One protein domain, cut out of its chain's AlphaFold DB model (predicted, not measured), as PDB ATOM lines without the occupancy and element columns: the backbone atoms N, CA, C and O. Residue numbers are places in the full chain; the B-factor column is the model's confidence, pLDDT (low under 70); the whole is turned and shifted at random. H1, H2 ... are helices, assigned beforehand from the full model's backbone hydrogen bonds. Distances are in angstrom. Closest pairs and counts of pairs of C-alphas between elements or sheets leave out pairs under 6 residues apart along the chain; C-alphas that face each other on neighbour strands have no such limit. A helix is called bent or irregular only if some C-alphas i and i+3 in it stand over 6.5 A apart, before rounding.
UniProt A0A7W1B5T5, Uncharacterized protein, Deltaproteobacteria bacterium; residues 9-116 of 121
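This is residues 9 to 116 of the 121 residues of an uncharacterized protein of Deltaproteobacteria bacterium (UniProt A0A7W1B5T5). Two long bent helices, H1 and H5, make one side of a loose frame with few helix contacts, and the long link of residues 50 to 69 passes along the other side, between the short helices H3 and H4. The unnamed stretch 99 to 116 loops out beyond H5 and folds back toward the middle, while H2 packs on H1b. The printed part has 108 residues with five named helices, H1 to H5 in chain order, and no named strand; the class is all helix. The whole is compact, with a radius of gyration of the C-alphas of 14.1 A and spans of 40 by 36 by 24 A.

H1, residues 13 to 35, was assigned as one helix by its hydrogen bonds but is bent: C-alphas 22 and 25 are 6.6 A apart, and arms H1a and H1b stand at a steep tilt of 47 degrees. H1b touches H2, residues 39 to 42; their closest C-alphas, of Gln 33 and Phe 40, are 5.3 A apart. H5, residues 80 to 98, likewise assigned as one helix by its hydrogen bonds, is bent, with C-alphas 88 and 91 6.6 A apart and arms H5a and H5b at 35.3 degrees, only just steep. H1b and H5a are close but not clearly touching, closest at the C-alphas of Phe 35 and Phe 85, 7.5 A, and run opposite ways at a steep tilt of 38 degrees. H1b and H5b are near each other, with 6 pairs of C-alphas within 10 A. H4, residues 70 to 74, is close to H5a but not clearly touching it, closest at the C-alphas of Ile 73 and Pro 80, 6.7 A. H3, residues 46 to 49, touches no helix. Every O i to N i+4 pair is within hydrogen-bond range in H1a, H1b, H4, H5a and H5b; H2 and H3 are too short for such a pair.

H1a, residues 13 to 22, is 14.3 A long from C-alpha 13 at (-29.900, 35.662, -43.883), and H1b, residues 25 to 35, is 15.3 A. H2 is irregular, 7.7 A from C-alpha 39 to 42; H3 measures 5.0 A and H4 6.0 A. H5a, residues 80 to 88, is 11.9 A, and H5b, residues 91 to 98, is 10.7 A, ending at C-alpha 98 at (-23.226, 22.630, -42.962).

The two C-alphas farthest apart, of Asp 14 and Ala 75, are 40.4 A apart. The printed part has no cut; the link from H3 to H4 is long, with 20 residues. No printed residue is under 70 in pLDDT.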
ATOM      1  N   ASP A   9     -27.964  26.163 -47.126       86.62
ATOM      2  CA  ASP A   9     -28.088  26.921 -48.373       86.62
ATOM      3  C   ASP A   9     -29.514  27.434 -48.644       86.62
ATOM      4  O   ASP A   9     -29.668  28.423 -49.362       86.62
ATOM      5  N   LYS A  10     -30.540  26.808 -48.051       89.62
ATOM      6  CA  LYS A  10     -31.956  27.195 -48.179       89.62
ATOM      7  C   LYS A  10     -32.423  28.206 -47.138       89.62
ATOM      8  O   LYS A  10     -33.533  28.715 -47.259       89.62
ATOM      9  N   LEU A  11     -31.610  28.483 -46.122       92.06
ATOM     10  CA  LEU A  11     -31.932  29.478 -45.107       92.06
ATOM     11  C   LEU A  11     -31.764  30.897 -45.671       92.06
ATOM     12  O   LEU A  11     -30.848  31.172 -46.455       92.06
ATOM     13  N   ASP A  12     -32.634  31.806 -45.239       94.06
ATOM     14  CA  ASP A  12     -32.445  33.242 -45.432       94.06
ATOM     15  C   ASP A  12     -31.296  33.767 -44.551       94.06
ATOM     16  O   ASP A  12     -30.625  33.012 -43.845       94.06
ATOM     17  N   HIS A  13     -31.016  35.069 -44.622       92.44
ATOM     18  CA  HIS A  13     -29.900  35.662 -43.883       92.44
ATOM     19  C   HIS A  13     -29.999  35.406 -42.371       92.44
ATOM     20  O   HIS A  13     -29.058  34.888 -41.766       92.44
ATOM     21  N   ASP A  14     -31.152  35.704 -41.776       93.38
ATOM     22  CA  ASP A  14     -31.364  35.561 -40.337       93.38
ATOM     23  C   ASP A  14     -31.335  34.090 -39.913       93.38
ATOM     24  O   ASP A  14     -30.722  33.743 -38.897       93.38
ATOM     25  N   GLY A  15     -31.905  33.200 -40.728       95.56
ATOM     26  CA  GLY A  15     -31.825  31.757 -40.550       95.56
ATOM     27  C   GLY A  15     -30.385  31.248 -40.582       95.56
ATOM     28  O   GLY A  15     -29.994  30.474 -39.704       95.56
ATOM     29  N   LYS A  16     -29.558  31.718 -41.525       94.75
ATOM     30  CA  LYS A  16     -28.128  31.373 -41.601       94.75
ATOM     31  C   LYS A  16     -27.369  31.862 -40.373       94.75
ATOM     32  O   LYS A  16     -26.606  31.094 -39.791       94.75
ATOM     33  N   VAL A  17     -27.607  33.094 -39.924       94.62
ATOM     34  CA  VAL A  17     -26.976  33.637 -38.710       94.62
ATOM     35  C   VAL A  17     -27.394  32.839 -37.472       94.62
ATOM     36  O   VAL A  17     -26.544  32.484 -36.649       94.62
ATOM     37  N   ALA A  18     -28.679  32.505 -37.333       95.69
ATOM     38  CA  ALA A  18     -29.179  31.686 -36.232       95.69
ATOM     39  C   ALA A  18     -28.572  30.274 -36.251       95.69
ATOM     40  O   ALA A  18     -28.131  29.771 -35.212       95.69
ATOM     41  N   PHE A  19     -28.477  29.659 -37.432       95.69
ATOM     42  CA  PHE A  19     -27.826  28.368 -37.631       95.69
ATOM     43  C   PHE A  19     -26.346  28.413 -37.231       95.69
ATOM     44  O   PHE A  19     -25.890  27.568 -36.461       95.69
ATOM     45  N   MET A  20     -25.606  29.425 -37.691       96.12
ATOM     46  CA  MET A  20     -24.190  29.620 -37.365       96.12
ATOM     47  C   MET A  20     -23.977  29.797 -35.859       96.12
ATOM     48  O   MET A  20     -23.111  29.147 -35.274       96.12
ATOM     49  N   LYS A  21     -24.801  30.616 -35.195       95.62
ATOM     50  CA  LYS A  21     -24.749  30.813 -33.736       95.62
ATOM     51  C   LYS A  21     -25.030  29.526 -32.960       95.62
ATOM     52  O   LYS A  21     -24.384  29.283 -31.944       95.62
ATOM     53  N   LYS A  22     -25.984  28.715 -33.424       96.00
ATOM     54  CA  LYS A  22     -26.415  27.493 -32.734       96.00
ATOM     55  C   LYS A  22     -25.466  26.316 -32.950       96.00
ATOM     56  O   LYS A  22     -25.210  25.581 -32.003       96.00
ATOM     57  N   ASN A  23     -24.972  26.131 -34.173       95.25
ATOM     58  CA  ASN A  23     -24.262  24.912 -34.566       95.25
ATOM     59  C   ASN A  23     -22.756  25.146 -34.752       95.25
ATOM     60  O   ASN A  23     -21.951  24.396 -34.209       95.25
ATOM     61  N   VAL A  24     -22.363  26.208 -35.465       95.75
ATOM     62  CA  VAL A  24     -20.954  26.458 -35.820       95.75
ATOM     63  C   VAL A  24     -20.183  27.105 -34.674       95.75
ATOM     64  O   VAL A  24     -19.134  26.606 -34.276       95.75
ATOM     65  N   MET A  25     -20.704  28.187 -34.096       96.25
ATOM     66  CA  MET A  25     -20.035  28.945 -33.036       96.25
ATOM     67  C   MET A  25     -19.570  28.096 -31.841       96.25
ATOM     68  O   MET A  25     -18.409  28.246 -31.457       96.25
ATOM     69  N   PRO A  26     -20.397  27.226 -31.223       96.94
ATOM     70  CA  PRO A  26     -19.935  26.418 -30.094       96.94
ATOM     71  C   PRO A  26     -18.896  25.364 -30.504       96.94
ATOM     72  O   PRO A  26     -17.914  25.179 -29.785       96.94
ATOM     73  N   ALA A  27     -19.079  24.709 -31.657       96.81
ATOM     74  CA  ALA A  27     -18.151  23.695 -32.154       96.81
ATOM     75  C   ALA A  27     -16.787  24.307 -32.506       96.81
ATOM     76  O   ALA A  27     -15.752  23.841 -32.027       96.81
ATOM     77  N   MET A  28     -16.788  25.403 -33.270       98.00
ATOM     78  CA  MET A  28     -15.565  26.088 -33.683       98.00
ATOM     79  C   MET A  28     -14.872  26.761 -32.506       98.00
ATOM     80  O   MET A  28     -13.670  26.582 -32.348       98.00
ATOM     81  N   ARG A  29     -15.600  27.425 -31.599       97.88
ATOM     82  CA  ARG A  29     -14.986  27.978 -30.381       97.88
ATOM     83  C   ARG A  29     -14.206  26.909 -29.622       97.88
ATOM     84  O   ARG A  29     -13.052  27.139 -29.276       97.88
ATOM     85  N   LYS A  30     -14.814  25.739 -29.401       97.50
ATOM     86  CA  LYS A  30     -14.160  24.624 -28.711       97.50
ATOM     87  C   LYS A  30     -12.933  24.126 -29.479       97.50
ATOM     88  O   LYS A  30     -11.883  23.953 -28.873       97.50
ATOM     89  N   ALA A  31     -13.049  23.906 -30.788       97.81
ATOM     90  CA  ALA A  31     -11.940  23.422 -31.609       97.81
ATOM     91  C   ALA A  31     -10.737  24.379 -31.581       97.81
ATOM     92  O   ALA A  31      -9.615  23.950 -31.328       97.81
ATOM     93  N   PHE A  32     -10.980  25.676 -31.773       98.25
ATOM     94  CA  PHE A  32      -9.939  26.702 -31.787       98.25
ATOM     95  C   PHE A  32      -9.307  26.910 -30.406       98.25
ATOM     96  O   PHE A  32      -8.088  26.986 -30.301       98.25
ATOM     97  N   GLN A  33     -10.101  26.925 -29.333       98.00
ATOM     98  CA  GLN A  33      -9.563  27.035 -27.971       98.00
ATOM     99  C   GLN A  33      -8.794  25.783 -27.531       98.00
ATOM    100  O   GLN A  33      -7.853  25.894 -26.755       98.00
ATOM    101  N   ASN A  34      -9.151  24.598 -28.034       97.81
ATOM    102  CA  ASN A  34      -8.363  23.384 -27.811       97.81
ATOM    103  C   ASN A  34      -7.026  23.411 -28.562       97.81
ATOM    104  O   ASN A  34      -6.060  22.816 -28.094       97.81
ATOM    105  N   PHE A  35      -6.982  24.058 -29.728       97.94
ATOM    106  CA  PHE A  35      -5.754  24.225 -30.499       97.94
ATOM    107  C   PHE A  35      -4.817  25.245 -29.844       97.94
ATOM    108  O   PHE A  35      -3.655  24.934 -29.593       97.94
ATOM    109  N   ASP A  36      -5.332  26.434 -29.526       97.62
ATOM    110  CA  ASP A  36      -4.607  27.460 -28.779       97.62
ATOM    111  C   ASP A  36      -5.579  28.303 -27.939       97.62
ATOM    112  O   ASP A  36      -6.237  29.234 -28.414       97.62
ATOM    113  N   ALA A  37      -5.673  27.971 -26.652       97.12
ATOM    114  CA  ALA A  37      -6.580  28.639 -25.725       97.12
ATOM    115  C   ALA A  37      -6.233  30.117 -25.511       97.12
ATOM    116  O   ALA A  37      -7.122  30.911 -25.197       97.12
ATOM    117  N   LYS A  38      -4.954  30.488 -25.652       97.25
ATOM    118  CA  LYS A  38      -4.490  31.855 -25.421       97.25
ATOM    119  C   LYS A  38      -4.814  32.727 -26.627       97.25
ATOM    120  O   LYS A  38      -5.401  33.792 -26.445       97.25
ATOM    121  N   GLU A  39      -4.488  32.255 -27.825       95.50
ATOM    122  CA  GLU A  39      -4.767  32.960 -29.078       95.50
ATOM    123  C   GLU A  39      -6.280  33.111 -29.299       95.50
ATOM    124  O   GLU A  39      -6.788  34.201 -29.564       95.50
ATOM    125  N   PHE A  40      -7.044  32.038 -29.070       96.88
ATOM    126  CA  PHE A  40      -8.488  32.008 -29.318       96.88
ATOM    127  C   PHE A  40      -9.345  32.239 -28.064       96.88
ATOM    128  O   PHE A  40     -10.542  31.925 -28.042       96.88
ATOM    129  N   ALA A  41      -8.783  32.869 -27.028       96.44
ATOM    130  CA  ALA A  41      -9.520  33.251 -25.818       96.44
ATOM    131  C   ALA A  41     -10.761  34.109 -26.142       96.44
ATOM    132  O   ALA A  41     -11.805  33.979 -25.502       96.44
ATOM    133  N   LYS A  42     -10.668  34.952 -27.180       94.75
ATOM    134  CA  LYS A  42     -11.742  35.842 -27.655       94.75
ATOM    135  C   LYS A  42     -12.369  35.367 -28.973       94.75
ATOM    136  O   LYS A  42     -12.644  36.175 -29.857       94.75
ATOM    137  N   PHE A  43     -12.619  34.063 -29.111       96.69
ATOM    138  CA  PHE A  43     -13.274  33.509 -30.299       96.69
ATOM    139  C   PHE A  43     -14.701  34.062 -30.479       96.69
ATOM    140  O   PHE A  43     -15.578  33.872 -29.622       96.69
ATOM    141  N   THR A  44     -14.951  34.727 -31.609       96.62
ATOM    142  CA  THR A  44     -16.234  35.362 -31.963       96.62
ATOM    143  C   THR A  44     -16.501  35.238 -33.466       96.62
ATOM    144  O   THR A  44     -15.656  34.745 -34.206       96.62
ATOM    145  N   CYS A  45     -17.638  35.750 -33.949       96.44
ATOM    146  CA  CYS A  45     -17.932  35.843 -35.385       96.44
ATOM    147  C   CYS A  45     -16.806  36.536 -36.173       96.44
ATOM    148  O   CYS A  45     -16.563  36.205 -37.331       96.44
ATOM    149  N   LYS A  46     -16.089  37.464 -35.525       95.88
ATOM    150  CA  LYS A  46     -15.002  38.236 -36.132       95.88
ATOM    151  C   LYS A  46     -13.784  37.398 -36.497       95.88
ATOM    152  O   LYS A  46     -13.054  37.762 -37.408       95.88
ATOM    153  N   THR A  47     -13.583  36.269 -35.815       95.69
ATOM    154  CA  THR A  47     -12.463  35.358 -36.078       95.69
ATOM    155  C   THR A  47     -12.505  34.805 -37.502       95.69
ATOM    156  O   THR A  47     -11.460  34.525 -38.071       95.69
ATOM    157  N   CYS A  48     -13.699  34.684 -38.093       95.94
ATOM    158  CA  CYS A  48     -13.871  34.186 -39.456       95.94
ATOM    159  C   CYS A  48     -14.343  35.288 -40.418       95.94
ATOM    160  O   CYS A  48     -13.842  35.384 -41.530       95.94
ATOM    161  N   HIS A  49     -15.275  36.144 -39.994       96.31
ATOM    162  CA  HIS A  49     -15.955  37.112 -40.867       96.31
ATOM    163  C   HIS A  49     -15.366  38.537 -40.820       96.31
ATOM    164  O   HIS A  49     -15.938  39.460 -41.399       96.31
ATOM    165  N   GLY A  50     -14.238  38.728 -40.129       93.25
ATOM    166  CA  GLY A  50     -13.514  40.000 -40.084       93.25
ATOM    167  C   GLY A  50     -14.005  40.949 -38.992       93.25
ATOM    168  O   GLY A  50     -14.853  40.618 -38.161       93.25
ATOM    169  N   LYS A  51     -13.445  42.157 -38.954       93.38
ATOM    170  CA  LYS A  51     -13.636  43.113 -37.847       93.38
ATOM    171  C   LYS A  51     -15.083  43.581 -37.642       93.38
ATOM    172  O   LYS A  51     -15.462  43.887 -36.502       93.38
ATOM    173  N   ASP A  52     -15.863  43.637 -38.720       93.31
ATOM    174  CA  ASP A  52     -17.248  44.112 -38.751       93.31
ATOM    175  C   ASP A  52     -18.121  43.201 -39.635       93.31
ATOM    176  O   ASP A  52     -18.394  43.512 -40.797       93.31
ATOM    177  N   PRO A  53     -18.524  42.040 -39.096       93.44
ATOM    178  CA  PRO A  53     -19.209  41.024 -39.875       93.44
ATOM    179  C   PRO A  53     -20.660  41.399 -40.199       93.44
ATOM    180  O   PRO A  53     -21.219  40.899 -41.164       93.44
ATOM    181  N   GLU A  54     -21.278  42.304 -39.438       92.56
ATOM    182  CA  GLU A  54     -22.626  42.803 -39.740       92.56
ATOM    183  C   GLU A  54     -22.598  43.715 -40.970       92.56
ATOM    184  O   GLU A  54     -23.420  43.563 -41.876       92.56
ATOM    185  N   LYS A  55     -21.596  44.600 -41.065       92.88
ATOM    186  CA  LYS A  55     -21.408  45.469 -42.233       92.88
ATOM    187  C   LYS A  55     -21.114  44.688 -43.513       92.88
ATOM    188  O   LYS A  55     -21.606  45.067 -44.574       92.88
ATOM    189  N   THR A  56     -20.329  43.614 -43.424       91.69
ATOM    190  CA  THR A  56     -20.041  42.721 -44.561       91.69
ATOM    191  C   THR A  56     -21.101  41.641 -44.751       91.69
ATOM    192  O   THR A  56     -20.921  40.761 -45.581       91.69
ATOM    193  N   LYS A  57     -22.202  41.664 -43.983       93.06
ATOM    194  CA  LYS A  57     -23.265  40.646 -44.022       93.06
ATOM    195  C   LYS A  57     -22.741  39.211 -43.885       93.06
ATOM    196  O   LYS A  57     -23.344  38.279 -44.418       93.06
ATOM    197  N   TYR A  58     -21.651  39.033 -43.141       94.44
ATOM    198  CA  TYR A  58     -20.967  37.761 -42.920       94.44
ATOM    199  C   TYR A  58     -20.467  37.108 -44.221       94.44
ATOM    200  O   TYR A  58     -20.326  35.885 -44.274       94.44
ATOM    201  N   GLU A  59     -20.201  37.904 -45.262       92.44
ATOM    202  CA  GLU A  59     -19.723  37.412 -46.555       92.44
ATOM    203  C   GLU A  59     -18.428  36.602 -46.430       92.44
ATOM    204  O   GLU A  59     -17.568  36.853 -45.581       92.44
ATOM    205  N   MET A  60     -18.332  35.593 -47.294       92.88
ATOM    206  CA  MET A  60     -17.204  34.686 -47.426       92.88
ATOM    207  C   MET A  60     -16.966  34.400 -48.923       92.88
ATOM    208  O   MET A  60     -17.945  34.320 -49.670       92.88
ATOM    209  N   PRO A  61     -15.713  34.215 -49.378       95.38
ATOM    210  CA  PRO A  61     -14.483  34.250 -48.588       95.38
ATOM    211  C   PRO A  61     -14.177  35.649 -48.038       95.38
ATOM    212  O   PRO A  61     -14.541  36.659 -48.636       95.38
ATOM    213  N   ASN A  62     -13.534  35.701 -46.874       94.50
ATOM    214  CA  ASN A  62     -13.223  36.952 -46.194       94.50
ATOM    215  C   ASN A  62     -11.780  37.400 -46.510       94.50
ATOM    216  O   ASN A  62     -10.837  36.705 -46.118       94.50
ATOM    217  N   PRO A  63     -11.576  38.575 -47.138       92.75
ATOM    218  CA  PRO A  63     -10.245  39.097 -47.459       92.75
ATOM    219  C   PRO A  63      -9.411  39.497 -46.234       92.75
ATOM    220  O   PRO A  63      -8.209  39.717 -46.378       92.75
ATOM    221  N   GLU A  64     -10.022  39.634 -45.050       94.06
ATOM    222  CA  GLU A  64      -9.305  39.900 -43.794       94.06
ATOM    223  C   GLU A  64      -8.694  38.629 -43.172       94.06
ATOM    224  O   GLU A  64      -7.941  38.738 -42.207       94.06
ATOM    225  N   LEU A  65      -8.996  37.435 -43.702       94.25
ATOM    226  CA  LEU A  65      -8.288  36.206 -43.335       94.25
ATOM    227  C   LEU A  65      -6.973  36.073 -44.108       94.25
ATOM    228  O   LEU A  65      -6.814  36.619 -45.202       94.25
ATOM    229  N   ASP A  66      -6.054  35.270 -43.569       93.62
ATOM    230  CA  ASP A  66      -4.806  34.949 -44.254       93.62
ATOM    231  C   ASP A  66      -5.078  34.377 -45.645       93.62
ATOM    232  O   ASP A  66      -5.803  33.386 -45.810       93.62
ATOM    233  N   LYS A  67      -4.457  35.002 -46.650       96.38
ATOM    234  CA  LYS A  67      -4.492  34.513 -48.025       96.38
ATOM    235  C   LYS A  67      -3.659  33.245 -48.130       96.38
ATOM    236  O   LYS A  67      -2.523  33.187 -47.652       96.38
ATOM    237  N   LEU A  68      -4.215  32.227 -48.771       96.00
ATOM    238  CA  LEU A  68      -3.588  30.915 -48.849       96.00
ATOM    239  C   LEU A  68      -2.644  30.832 -50.041       96.00
ATOM    240  O   LEU A  68      -3.065  30.957 -51.191       96.00
ATOM    241  N   ASP A  69      -1.375  30.564 -49.759       95.81
ATOM    242  CA  ASP A  69      -0.392  30.135 -50.742       95.81
ATOM    243  C   ASP A  69      -0.271  28.609 -50.663       95.81
ATOM    244  O   ASP A  69       0.419  28.056 -49.805       95.81
ATOM    245  N   PHE A  70      -0.981  27.897 -51.542       93.19
ATOM    246  CA  PHE A  70      -0.991  26.431 -51.518       93.19
ATOM    247  C   PHE A  70       0.398  25.823 -51.765       93.19
ATOM    248  O   PHE A  70       0.677  24.733 -51.260       93.19
ATOM    249  N   ALA A  71       1.285  26.518 -52.487       95.06
ATOM    250  CA  ALA A  71       2.660  26.068 -52.677       95.06
ATOM    251  C   ALA A  71       3.459  26.198 -51.371       95.06
ATOM    252  O   ALA A  71       4.148  25.253 -50.978       95.06
ATOM    253  N   ALA A  72       3.320  27.320 -50.657       95.31
ATOM    254  CA  ALA A  72       3.953  27.516 -49.354       95.31
ATOM    255  C   ALA A  72       3.396  26.566 -48.284       95.31
ATOM    256  O   ALA A  72       4.177  25.994 -47.525       95.31
ATOM    257  N   ILE A  73       2.080  26.338 -48.250       94.62
ATOM    258  CA  ILE A  73       1.432  25.375 -47.344       94.62
ATOM    259  C   ILE A  73       1.965  23.963 -47.604       94.62
ATOM    260  O   ILE A  73       2.405  23.293 -46.671       94.62
ATOM    261  N   LYS A  74       2.010  23.524 -48.871       92.81
ATOM    262  CA  LYS A  74       2.555  22.207 -49.244       92.81
ATOM    263  C   LYS A  74       4.033  22.065 -48.875       92.81
ATOM    264  O   LYS A  74       4.472  20.978 -48.515       92.81
ATOM    265  N   ALA A  75       4.791  23.155 -48.946       95.50
ATOM    266  CA  ALA A  75       6.188  23.198 -48.531       95.50
ATOM    267  C   ALA A  75       6.385  23.359 -47.007       95.50
ATOM    268  O   ALA A  75       7.528  23.455 -46.566       95.50
ATOM    269  N   GLY A  76       5.311  23.435 -46.208       94.06
ATOM    270  CA  GLY A  76       5.374  23.637 -44.756       94.06
ATOM    271  C   GLY A  76       5.860  25.027 -44.328       94.06
ATOM    272  O   GLY A  76       6.329  25.194 -43.206       94.06
ATOM    273  N   LYS A  77       5.787  26.021 -45.221       95.50
ATOM    274  CA  LYS A  77       6.330  27.376 -45.023       95.50
ATOM    275  C   LYS A  77       5.310  28.394 -44.521       95.50
ATOM    276  O   LYS A  77       5.712  29.431 -44.008       95.50
ATOM    277  N   GLN A  78       4.017  28.125 -44.692       93.56
ATOM    278  CA  GLN A  78       2.940  28.985 -44.204       93.56
ATOM    279  C   GLN A  78       2.250  28.293 -43.030       93.56
ATOM    280  O   GLN A  78       1.466  27.371 -43.244       93.56
ATOM    281  N   GLU A  79       2.591  28.724 -41.812       94.50
ATOM    282  CA  GLU A  79       1.966  28.319 -40.545       94.50
ATOM    283  C   GLU A  79       1.577  26.827 -40.482       94.50
ATOM    284  O   GLU A  79       0.395  26.495 -40.376       94.50
ATOM    285  N   PRO A  80       2.541  25.888 -40.553       95.69
ATOM    286  CA  PRO A  80       2.256  24.468 -40.780       95.69
ATOM    287  C   PRO A  80       1.315  23.850 -39.735       95.69
ATOM    288  O   PRO A  80       0.453  23.049 -40.089       95.69
ATOM    289  N   LYS A  81       1.416  24.265 -38.464       96.75
ATOM    290  CA  LYS A  81       0.503  23.810 -37.399       96.75
ATOM    291  C   LYS A  81      -0.925  24.315 -37.605       96.75
ATOM    292  O   LYS A  81      -1.871  23.557 -37.410       96.75
ATOM    293  N   MET A  82      -1.081  25.579 -38.008       95.94
ATOM    294  CA  MET A  82      -2.390  26.159 -38.305       95.94
ATOM    295  C   MET A  82      -2.985  25.525 -39.561       95.94
ATOM    296  O   MET A  82      -4.149  25.145 -39.559       95.94
ATOM    297  N   ALA A  83      -2.185  25.347 -40.613       96.12
ATOM    298  CA  ALA A  83      -2.618  24.695 -41.843       96.12
ATOM    299  C   ALA A  83      -3.088  23.253 -41.585       96.12
ATOM    300  O   ALA A  83      -4.133  22.846 -42.091       96.12
ATOM    301  N   GLU A  84      -2.367  22.495 -40.752       96.69
ATOM    302  CA  GLU A  84      -2.772  21.148 -40.348       96.69
ATOM    303  C   GLU A  84      -4.067  21.155 -39.526       96.69
ATOM    304  O   GLU A  84      -4.976  20.376 -39.817       96.69
ATOM    305  N   PHE A  85      -4.192  22.052 -38.544       97.88
ATOM    306  CA  PHE A  85      -5.414  22.210 -37.751       97.88
ATOM    307  C   PHE A  85      -6.624  22.585 -38.621       97.88
ATOM    308  O   PHE A  85      -7.682  21.959 -38.525       97.88
ATOM    309  N   MET A  86      -6.456  23.546 -39.529       97.25
ATOM    310  CA  MET A  86      -7.497  23.958 -40.469       97.25
ATOM    311  C   MET A  86      -7.921  22.798 -41.374       97.25
ATOM    312  O   MET A  86      -9.115  22.562 -41.556       97.25
ATOM    313  N   ALA A  87      -6.961  22.036 -41.903       95.50
ATOM    314  CA  ALA A  87      -7.233  20.927 -42.807       95.50
ATOM    315  C   ALA A  87      -7.871  19.715 -42.112       95.50
ATOM    316  O   ALA A  87      -8.761  19.098 -42.694       95.50
ATOM    317  N   LYS A  88      -7.420  19.364 -40.899       96.56
ATOM    318  CA  LYS A  88      -7.826  18.134 -40.194       96.56
ATOM    319  C   LYS A  88      -8.988  18.313 -39.225       96.56
ATOM    320  O   LYS A  88      -9.618  17.323 -38.868       96.56
ATOM    321  N   VAL A  89      -9.256  19.537 -38.770       97.50
ATOM    322  CA  VAL A  89     -10.288  19.804 -37.758       97.50
ATOM    323  C   VAL A  89     -11.341  20.759 -38.296       97.50
ATOM    324  O   VAL A  89     -12.510  20.393 -38.366       97.50
ATOM    325  N   VAL A  90     -10.944  21.965 -38.708       97.44
ATOM    326  CA  VAL A  90     -11.907  23.021 -39.066       97.44
ATOM    327  C   VAL A  90     -12.671  22.669 -40.340       97.44
ATOM    328  O   VAL A  90     -13.899  22.659 -40.329       97.44
ATOM    329  N   LYS A  91     -11.968  22.334 -41.428       95.88
ATOM    330  CA  LYS A  91     -12.577  21.982 -42.719       95.88
ATOM    331  C   LYS A  91     -13.591  20.825 -42.611       95.88
ATOM    332  O   LYS A  91     -14.730  21.038 -43.029       95.88
ATOM    333  N   PRO A  92     -13.246  19.639 -42.064       96.25
ATOM    334  CA  PRO A  92     -14.195  18.528 -41.989       96.25
ATOM    335  C   PRO A  92     -15.375  18.811 -41.052       96.25
ATOM    336  O   PRO A  92     -16.510  18.467 -41.379       96.25
ATOM    337  N   GLU A  93     -15.147  19.464 -39.907       96.38
ATOM    338  CA  GLU A  93     -16.232  19.774 -38.969       96.38
ATOM    339  C   GLU A  93     -17.191  20.828 -39.547       96.38
ATOM    340  O   GLU A  93     -18.404  20.694 -39.398       96.38
ATOM    341  N   MET A  94     -16.684  21.827 -40.282       96.50
ATOM    342  CA  MET A  94     -17.524  22.787 -41.006       96.50
ATOM    343  C   MET A  94     -18.358  22.113 -42.094       96.50
ATOM    344  O   MET A  94     -19.571  22.308 -42.119       96.50
ATOM    345  N   ALA A  95     -17.740  21.278 -42.937       95.06
ATOM    346  CA  ALA A  95     -18.451  20.524 -43.972       95.06
ATOM    347  C   ALA A  95     -19.598  19.703 -43.357       95.06
ATOM    348  O   ALA A  95     -20.756  19.820 -43.756       95.06
ATOM    349  N   LYS A  96     -19.299  18.960 -42.286       94.19
ATOM    350  CA  LYS A  96     -20.274  18.159 -41.542       94.19
ATOM    351  C   LYS A  96     -21.413  18.993 -40.955       94.19
ATOM    352  O   LYS A  96     -22.568  18.602 -41.095       94.19
ATOM    353  N   ILE A  97     -21.112  20.108 -40.282       94.56
ATOM    354  CA  ILE A  97     -22.141  20.960 -39.664       94.56
ATOM    355  C   ILE A  97     -23.039  21.583 -40.734       94.56
ATOM    356  O   ILE A  97     -24.249  21.637 -40.538       94.56
ATOM    357  N   LEU A  98     -22.472  22.027 -41.858       93.19
ATOM    358  CA  LEU A  98     -23.226  22.630 -42.962       93.19
ATOM    359  C   LEU A  98     -23.997  21.600 -43.802       93.19
ATOM    360  O   LEU A  98     -24.870  21.982 -44.581       93.19
ATOM    361  N   GLY A  99     -23.726  20.305 -43.620       92.06
ATOM    362  CA  GLY A  99     -24.306  19.237 -44.436       92.06
ATOM    363  C   GLY A  99     -23.708  19.175 -45.843       92.06
ATOM    364  O   GLY A  99     -24.355  18.685 -46.765       92.06
ATOM    365  N   GLU A 100     -22.487  19.681 -46.014       91.81
ATOM    366  CA  GLU A 100     -21.750  19.695 -47.271       91.81
ATOM    367  C   GLU A 100     -20.742  18.541 -47.324       91.81
ATOM    368  O   GLU A 100     -20.171  18.124 -46.314       91.81
ATOM    369  N   ALA A 101     -20.493  18.015 -48.524       93.06
ATOM    370  CA  ALA A 101     -19.419  17.052 -48.724       93.06
ATOM    371  C   ALA A 101     -18.064  17.765 -48.647       93.06
ATOM    372  O   ALA A 101     -17.912  18.854 -49.191       93.06
ATOM    373  N   GLU A 102     -17.063  17.151 -48.020       93.38
ATOM    374  CA  GLU A 102     -15.714  17.716 -47.957       93.38
ATOM    375  C   GLU A 102     -15.046  17.727 -49.340       93.38
ATOM    376  O   GLU A 102     -15.258  16.829 -50.163       93.38
ATOM    377  N   MET A 103     -14.218  18.741 -49.593       91.44
ATOM    378  CA  MET A 103     -13.331  18.768 -50.748       91.44
ATOM    379  C   MET A 103     -12.248  17.692 -50.616       91.44
ATOM    380  O   MET A 103     -11.424  17.734 -49.696       91.44
ATOM    381  N   THR A 104     -12.223  16.774 -51.579       90.25
ATOM    382  CA  THR A 104     -11.222  15.707 -51.724       90.25
ATOM    383  C   THR A 104     -10.724  15.648 -53.171       90.25
ATOM    384  O   THR A 104     -11.267  16.322 -54.045       90.25
ATOM    385  N   GLU A 105      -9.718  14.816 -53.456       86.38
ATOM    386  CA  GLU A 105      -9.251  14.584 -54.835       86.38
ATOM    387  C   GLU A 105     -10.367  14.049 -55.748       86.38
ATOM    388  O   GLU A 105     -10.449  14.412 -56.919       86.38
ATOM    389  N   THR A 106     -11.262  13.223 -55.202       91.25
ATOM    390  CA  THR A 106     -12.408  12.648 -55.922       91.25
ATOM    391  C   THR A 106     -13.663  13.520 -55.863       91.25
ATOM    392  O   THR A 106     -14.593  13.303 -56.637       91.25
ATOM    393  N   ASN A 107     -13.693  14.530 -54.987       90.44
ATOM    394  CA  ASN A 107     -14.764  15.513 -54.866       90.44
ATOM    395  C   ASN A 107     -14.199  16.947 -54.798       90.44
ATOM    396  O   ASN A 107     -14.232  17.584 -53.741       90.44
ATOM    397  N   PRO A 108     -13.706  17.507 -55.917       87.81
ATOM    398  CA  PRO A 108     -13.093  18.837 -55.930       87.81
ATOM    399  C   PRO A 108     -14.097  19.982 -55.717       87.81
ATOM    400  O   PRO A 108     -13.689  21.129 -55.575       87.81
ATOM    401  N   LYS A 109     -15.405  19.694 -55.715       88.88
ATOM    402  CA  LYS A 109     -16.479  20.682 -55.511       88.88
ATOM    403  C   LYS A 109     -16.973  20.758 -54.064       88.88
ATOM    404  O   LYS A 109     -17.883  21.532 -53.793       88.88
ATOM    405  N   GLY A 110     -16.432  19.937 -53.165       92.00
ATOM    406  CA  GLY A 110     -16.828  19.951 -51.760       92.00
ATOM    407  C   GLY A 110     -16.364  21.198 -51.000       92.00
ATOM    408  O   GLY A 110     -15.591  22.012 -51.512       92.00
ATOM    409  N   PHE A 111     -16.791  21.304 -49.743       95.25
ATOM    410  CA  PHE A 111     -16.360  22.333 -48.806       95.25
ATOM    411  C   PHE A 111     -14.841  22.259 -48.603       95.25
ATOM    412  O   PHE A 111     -14.283  21.231 -48.206       95.25
ATOM    413  N   GLY A 112     -14.155  23.359 -48.890       94.81
ATOM    414  CA  GLY A 112     -12.696  23.429 -48.933       94.81
ATOM    415  C   GLY A 112     -12.163  24.782 -48.488       94.81
ATOM    416  O   GLY A 112     -12.925  25.693 -48.185       94.81
ATOM    417  N   CYS A 113     -10.838  24.936 -48.481       94.94
ATOM    418  CA  CYS A 113     -10.164  26.086 -47.866       94.94
ATOM    419  C   CYS A 113     -10.651  27.445 -48.407       94.94
ATOM    420  O   CYS A 113     -10.754  28.416 -47.658       94.94
ATOM    421  N   LEU A 114     -11.009  27.494 -49.695       95.06
ATOM    422  CA  LEU A 114     -11.474  28.707 -50.376       95.06
ATOM    423  C   LEU A 114     -12.946  29.061 -50.116       95.06
ATOM    424  O   LEU A 114     -13.421  30.071 -50.622       95.06
ATOM    425  N   HIS A 115     -13.670  28.262 -49.325       94.88
ATOM    426  CA  HIS A 115     -14.994  28.660 -48.833       94.88
ATOM    427  C   HIS A 115     -14.893  29.772 -47.785       94.88
ATOM    428  O   HIS A 115     -15.848  30.515 -47.609       94.88
ATOM    429  N   CYS A 116     -13.742  29.903 -47.113       95.44
ATOM    430  CA  CYS A 116     -13.498  30.954 -46.121       95.44
ATOM    431  C   CYS A 116     -12.358  31.888 -46.535       95.44
ATOM    432  O   CYS A 116     -12.455  33.094 -46.337       95.44
TER     433      CYS A 116